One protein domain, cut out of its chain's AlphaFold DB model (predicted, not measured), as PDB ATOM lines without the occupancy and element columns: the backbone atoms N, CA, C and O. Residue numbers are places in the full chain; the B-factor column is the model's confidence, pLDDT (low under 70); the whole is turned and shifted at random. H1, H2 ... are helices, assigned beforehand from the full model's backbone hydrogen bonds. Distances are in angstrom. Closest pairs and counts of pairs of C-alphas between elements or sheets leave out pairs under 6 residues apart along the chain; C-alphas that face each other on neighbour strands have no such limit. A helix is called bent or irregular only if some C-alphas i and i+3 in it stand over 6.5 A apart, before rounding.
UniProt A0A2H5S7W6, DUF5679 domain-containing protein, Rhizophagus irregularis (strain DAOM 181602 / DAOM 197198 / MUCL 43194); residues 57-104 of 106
ATOM      1  N   GLU A  57      95.717  76.417  88.112       90.38
ATOM      2  CA  GLU A  57      95.827  77.488  87.121       90.38
ATOM      3  C   GLU A  57      97.207  78.145  87.205       90.38
ATOM      4  O   GLU A  57      97.948  78.151  86.223       90.38
ATOM      5  N   LYS A  58      97.631  78.573  88.406       87.94
ATOM      6  CA  LYS A  58      98.963  79.168  88.615       87.94
ATOM      7  C   LYS A  58     100.096  78.201  88.271       87.94
ATOM      8  O   LYS A  58     101.157  78.629  87.812       87.94
ATOM      9  N   ARG A  59      99.910  76.892  88.493       87.44
ATOM     10  CA  ARG A  59     100.889  75.867  88.086       87.44
ATOM     11  C   ARG A  59     101.010  75.794  86.562       87.44
ATOM     12  O   ARG A  59     102.136  75.816  86.068       87.44
ATOM     13  N   LYS A  60      99.886  75.758  85.836       92.00
ATOM     14  CA  LYS A  60      99.863  75.763  84.363       92.00
ATOM     15  C   LYS A  60     100.491  77.031  83.788       92.00
ATOM     16  O   LYS A  60     101.369  76.937  82.939       92.00
ATOM     17  N   GLU A  61     100.118  78.195  84.310       92.81
ATOM     18  CA  GLU A  61     100.678  79.481  83.889       92.81
ATOM     19  C   GLU A  61     102.201  79.531  84.102       92.81
ATOM     20  O   GLU A  61     102.958  79.919  83.213       92.81
ATOM     21  N   THR A  62     102.678  79.064  85.263       91.06
ATOM     22  CA  THR A  62     104.120  78.979  85.545       91.06
ATOM     23  C   THR A  62     104.825  78.032  84.567       91.06
ATOM     24  O   THR A  62     105.940  78.324  84.135       91.06
ATOM     25  N   ALA A  63     104.209  76.898  84.220       92.94
ATOM     26  CA  ALA A  63     104.771  75.948  83.263       92.94
ATOM     27  C   ALA A  63     104.872  76.553  81.852       92.94
ATOM     28  O   ALA A  63     105.942  76.485  81.250       92.94
ATOM     29  N   ALA A  64     103.820  77.226  81.381       94.38
ATOM     30  CA  ALA A  64     103.818  77.926  80.097       94.38
ATOM     31  C   ALA A  64     104.891  79.029  80.052       94.38
ATOM     32  O   ALA A  64     105.708  79.073  79.134       94.38
ATOM     33  N   LYS A  65     104.990  79.859  81.102       95.56
ATOM     34  CA  LYS A  65     106.041  80.888  81.224       95.56
ATOM     35  C   LYS A  65     107.452  80.293  81.184       95.56
ATOM     36  O   LYS A  65     108.350  80.868  80.565       95.56
ATOM     37  N   ARG A  66     107.667  79.135  81.819       94.56
ATOM     38  CA  ARG A  66     108.952  78.413  81.770       94.56
ATOM     39  C   ARG A  66     109.266  77.907  80.365       94.56
ATOM     40  O   ARG A  66     110.395  78.095  79.922       94.56
ATOM     41  N   GLN A  67     108.290  77.321  79.673       95.00
ATOM     42  CA  GLN A  67     108.454  76.870  78.288       95.00
ATOM     43  C   GLN A  67     108.796  78.043  77.366       95.00
ATOM     44  O   GLN A  67     109.801  77.984  76.663       95.00
ATOM     45  N   GLN A  68     108.054  79.150  77.461       95.81
ATOM     46  CA  GLN A  68     108.333  80.357  76.681       95.81
ATOM     47  C   GLN A  68     109.735  80.908  76.965       95.81
ATOM     48  O   GLN A  68     110.461  81.293  76.053       95.81
ATOM     49  N   THR A  69     110.153  80.919  78.232       96.62
ATOM     50  CA  THR A  69     111.495  81.383  78.609       96.62
ATOM     51  C   THR A  69     112.583  80.476  78.034       96.62
ATOM     52  O   THR A  69     113.600  80.976  77.555       96.62
ATOM     53  N   ALA A  70     112.389  79.155  78.067       96.81
ATOM     54  CA  ALA A  70     113.329  78.199  77.489       96.81
ATOM     55  C   ALA A  70     113.443  78.376  75.969       96.81
ATOM     56  O   ALA A  70     114.558  78.470  75.456       96.81
ATOM     57  N   TYR A  71     112.310  78.523  75.279       96.94
ATOM     58  CA  TYR A  71     112.269  78.807  73.847       96.94
ATOM     59  C   TYR A  71     112.992  80.118  73.509       96.94
ATOM     60  O   TYR A  71     113.923  80.127  72.710       96.94
ATOM     61  N   ASN A  72     112.688  81.210  74.217       96.62
ATOM     62  CA  ASN A  72     113.352  82.500  74.008       96.62
ATOM     63  C   ASN A  72     114.877  82.417  74.205       96.62
ATOM     64  O   ASN A  72     115.630  83.082  73.495       96.62
ATOM     65  N   ARG A  73     115.357  81.600  75.153       96.81
ATOM     66  CA  ARG A  73     116.799  81.356  75.338       96.81
ATOM     67  C   ARG A  73     117.410  80.625  74.144       96.81
ATOM     68  O   ARG A  73     118.505  80.989  73.723       96.81
ATOM     69  N   GLN A  74     116.716  79.627  73.597       96.56
ATOM     70  CA  GLN A  74     117.159  78.915  72.396       96.56
ATOM     71  C   GLN A  74     117.221  79.855  71.190       96.56
ATOM     72  O   GLN A  74     118.261  79.912  70.534       96.56
ATOM     73  N   CYS A  75     116.179  80.659  70.958       95.19
ATOM     74  CA  CYS A  75     116.150  81.640  69.872       95.19
ATOM     75  C   CYS A  75     117.290  82.653  69.981       95.19
ATOM     76  O   CYS A  75     117.971  82.898  68.993       95.19
ATOM     77  N   LYS A  76     117.557  83.200  71.176       95.19
ATOM     78  CA  LYS A  76     118.680  84.131  71.384       95.19
ATOM     79  C   LYS A  76     120.027  83.491  71.057       95.19
ATOM     80  O   LYS A  76     120.844  84.103  70.382       95.19
ATOM     81  N   LYS A  77     120.252  82.255  71.513       95.88
ATOM     82  CA  LYS A  77     121.502  81.532  71.245       95.88
ATOM     83  C   LYS A  77     121.678  81.245  69.753       95.88
ATOM     84  O   LYS A  77     122.785  81.365  69.245       95.88
ATOM     85  N   LEU A  78     120.604  80.859  69.066       94.50
ATOM     86  CA  LEU A  78     120.634  80.622  67.624       94.50
ATOM     87  C   LEU A  78     120.859  81.926  66.849       94.50
ATOM     88  O   LEU A  78     121.728  81.969  65.989       94.50
ATOM     89  N   GLY A  79     120.135  82.989  67.202       92.38
ATOM     90  CA  GLY A  79     120.285  84.310  66.593       92.38
ATOM     91  C   GLY A  79     121.709  84.847  66.714       92.38
ATOM     92  O   GLY A  79     122.250  85.329  65.728       92.38
ATOM     93  N   GLN A  80     122.351  84.676  67.876       91.19
ATOM     94  CA  GLN A  80     123.756  85.054  68.046       91.19
ATOM     95  C   GLN A  80     124.683  84.259  67.116       91.19
ATOM     96  O   GLN A  80     125.537  84.844  66.469       91.19
ATOM     97  N   LYS A  81     124.482  82.943  66.981       93.38
ATOM     98  CA  LYS A  81     125.283  82.120  66.060       93.38
ATOM     99  C   LYS A  81     125.141  82.555  64.601       93.38
ATOM    100  O   LYS A  81     126.131  82.550  63.877       93.38
ATOM    101  N   ILE A  82     123.921  82.892  64.176       91.12
ATOM    102  CA  ILE A  82     123.649  83.373  62.814       91.12
ATOM    103  C   ILE A  82     124.362  84.705  62.592       91.12
ATOM    104  O   ILE A  82     125.101  84.837  61.625       91.12
ATOM    105  N   LEU A  83     124.206  85.645  63.529       89.00
ATOM    106  CA  LEU A  83     124.921  86.919  63.516       89.00
ATOM    107  C   LEU A  83     126.432  86.716  63.393       89.00
ATOM    108  O   LEU A  83     127.069  87.318  62.539       89.00
ATOM    109  N   ASP A  84     127.019  85.848  64.211       88.06
ATOM    110  CA  ASP A  84     128.467  85.639  64.212       88.06
ATOM    111  C   ASP A  84     128.972  85.050  62.884       88.06
ATOM    112  O   ASP A  84     130.080  85.383  62.468       88.06
ATOM    113  N   SER A  85     128.150  84.240  62.206       90.50
ATOM    114  CA  SER A  85     128.522  83.499  60.991       90.50
ATOM    115  C   SER A  85     128.233  84.235  59.675       90.50
ATOM    116  O   SER A  85     128.812  83.868  58.657       90.50
ATOM    117  N   ASP A  86     127.340  85.230  59.670       92.69
ATOM    118  CA  ASP A  86     126.904  85.943  58.462       92.69
ATOM    119  C   ASP A  86     127.036  87.467  58.630       92.69
ATOM    120  O   ASP A  86     126.239  88.132  59.305       92.69
ATOM    121  N   ASP A  87     128.048  88.035  57.973       89.12
ATOM    122  CA  ASP A  87     128.323  89.470  58.004       89.12
ATOM    123  C   ASP A  87     127.258  90.313  57.286       89.12
ATOM    124  O   ASP A  87     127.023  91.456  57.688       89.12
ATOM    125  N   ALA A  88     126.543  89.771  56.294       89.75
ATOM    126  CA  ALA A  88     125.413  90.472  55.683       89.75
ATOM    127  C   ALA A  88     124.248  90.590  56.679       89.75
ATOM    128  O   ALA A  88     123.599  91.640  56.774       89.75
ATOM    129  N   CYS A  89     124.031  89.550  57.490       87.06
ATOM    130  CA  CYS A  89     123.047  89.570  58.570       87.06
ATOM    131  C   CYS A  89     123.400  90.619  59.643       87.06
ATOM    132  O   CYS A  89     122.538  91.413  60.036       87.06
ATOM    133  N   LYS A  90     124.676  90.701  60.057       88.25
ATOM    134  CA  LYS A  90     125.171  91.756  60.967       88.25
ATOM    135  C   LYS A  90     124.934  93.158  60.410       88.25
ATOM    136  O   LYS A  90     124.349  93.989  61.100       88.25
ATOM    137  N   GLN A  91     125.332  93.416  59.162       90.44
ATOM    138  CA  GLN A  91     125.173  94.734  58.536       90.44
ATOM    139  C   GLN A  91     123.703  95.164  58.453       90.44
ATOM    140  O   GLN A  91     123.372  96.325  58.715       90.44
ATOM    141  N   CYS A  92     122.809  94.225  58.128       92.12
ATOM    142  CA  CYS A  92     121.370  94.468  58.111       92.12
ATOM    143  C   CYS A  92     120.855  94.875  59.503       92.12
ATOM    144  O   CYS A  92     120.190  95.905  59.647       92.12
ATOM    145  N   ILE A  93     121.221  94.116  60.540       89.81
ATOM    146  CA  ILE A  93     120.799  94.382  61.922       89.81
ATOM    147  C   ILE A  93     121.362  95.711  62.439       89.81
ATOM    148  O   ILE A  93     120.620  96.493  63.039       89.81
ATOM    149  N   ASP A  94     122.623  96.029  62.150       89.69
ATOM    150  CA  ASP A  94     123.238  97.306  62.521       89.69
ATOM    151  C   ASP A  94     122.516  98.505  61.902       89.69
ATOM    152  O   ASP A  94     122.326  99.531  62.565       89.69
ATOM    153  N   LYS A  95     122.069  98.384  60.646       94.06
ATOM    154  CA  LYS A  95     121.267  99.424  59.990       94.06
ATOM    155  C   LYS A  95     119.944  99.637  60.729       94.06
ATOM    156  O   LYS A  95     119.630 100.772  61.091       94.06
ATOM    157  N   CYS A  96     119.215  98.562  61.030       92.75
ATOM    158  CA  CYS A  96     117.960  98.641  61.780       92.75
ATOM    159  C   CYS A  96     118.153  99.246  63.181       92.75
ATOM    160  O   CYS A  96     117.353 100.077  63.614       92.75
ATOM    161  N   LEU A  97     119.231  98.886  63.888       90.19
ATOM    162  CA  LEU A  97     119.546  99.446  65.207       90.19
ATOM    163  C   LEU A  97     119.869 100.945  65.141       90.19
ATOM    164  O   LEU A  97     119.449 101.699  66.022       90.19
ATOM    165  N   LYS A  98     120.584 101.395  64.103       91.88
ATOM    166  CA  LYS A  98     120.853 102.823  63.871       91.88
ATOM    167  C   LYS A  98     119.565 103.601  63.603       91.88
ATOM    168  O   LYS A  98     119.372 104.663  64.190       91.88
ATOM    169  N   GLU A  99     118.670 103.073  62.772       92.06
ATOM    170  CA  GLU A  99     117.371 103.700  62.490       92.06
ATOM    171  C   GLU A  99     116.478 103.770  63.734       92.06
ATOM    172  O   GLU A  99     115.876 104.807  64.008       92.06
ATOM    173  N   ALA A 100     116.440 102.708  64.541       89.25
ATOM    174  CA  ALA A 100     115.671 102.688  65.783       89.25
ATOM    175  C   ALA A 100     116.179 103.702  66.821       89.25
ATOM    176  O   ALA A 100     115.380 104.241  67.584       89.25
ATOM    177  N   LYS A 101     117.492 103.971  66.861       86.81
ATOM    178  CA  LYS A 101     118.068 105.016  67.723       86.81
ATOM    179  C   LYS A 101     117.662 106.415  67.266       86.81
ATOM    180  O   LYS A 101     117.271 107.204  68.114       86.81
ATOM    181  N   LYS A 102     117.686 106.685  65.955       82.19
ATOM    182  CA  LYS A 102     117.258 107.978  65.392       82.19
ATOM    183  C   LYS A 102     115.808 108.312  65.757       82.19
ATOM    184  O   LYS A 102     115.542 109.406  66.221       82.19
ATOM    185  N   ARG A 103     114.901 107.332  65.665       76.38
ATOM    186  CA  ARG A 103     113.474 107.504  66.015       76.38
ATOM    187  C   ARG A 103     113.186 107.735  67.506       76.38
ATOM    188  O   ARG A 103     112.042 107.983  67.847       76.38
ATOM    189  N   LYS A 104     114.160 107.544  68.401       70.56
ATOM    190  CA  LYS A 104     113.996 107.779  69.850       70.56
ATOM    191  C   LYS A 104     114.499 109.151  70.298       70.56
ATOM    192  O   LYS A 104     114.335 109.490  71.465       70.56
TER     193      LYS A 104
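This is residues 57 to 104 of the 106 residues of the protein "DUF5679 domain-containing protein" of Rhizophagus irregularis (strain DAOM 181602 / DAOM 197198 / MUCL 43194) (UniProt A0A2H5S7W6). Two helices meet at their ends in an open, lopsided L, a long arm H1 and a shorter arm H2, with a sharp corner at Asp 86 between them. Away from that corner both arms stick out: residues 57 to 78 and residues 94 to 104 stand free. The printed part has 48 residues with two named helices, H1 then H2 along the chain, and no named strand; the class is all helix. The whole is extended, with a radius of gyration of the C-alphas of 16.0 A, and only just flat, spanning 44 by 30 by 7 A.

Begin with H1, residues 57 to 85, and go along it to its last residues; past Asp 86 you reach H2, residues 87 to 102. The two touch only at the corner by their link, with 4 pairs of C-alphas within 8 A. Look there for the closest C-alphas of the two helices, those of Leu 83 and Lys 90, 5.5 A apart. H1 touches H2 with residues 82 to 84 alone, and H2 touches H1 with residues 89 to 90 alone. Their lines stand at a steep tilt of 64 degrees, and they run opposite ways. Their centres are 23.3 A apart. In the backbones of H1 and H2, every O i to N i+4 pair is within hydrogen-bond range.

Find C-alpha 57 at (95.827, 77.488, 87.121); from there H1 runs 42.3 A, first to last C-alpha, to C-alpha 85 at (128.522, 83.499, 60.991). H2 begins at C-alpha 87 and runs 22.8 A to C-alpha 102 at (117.258, 107.978, 65.392). Neither helix is bent.

The two C-alphas farthest apart are those of Glu 57 and Asp 87, at 45.2 A. The printed part has no cut, and the link from H1 to H2 is tight, with 1 residue. The mean pLDDT of the printed part is 91.3, and no printed residue is under 70.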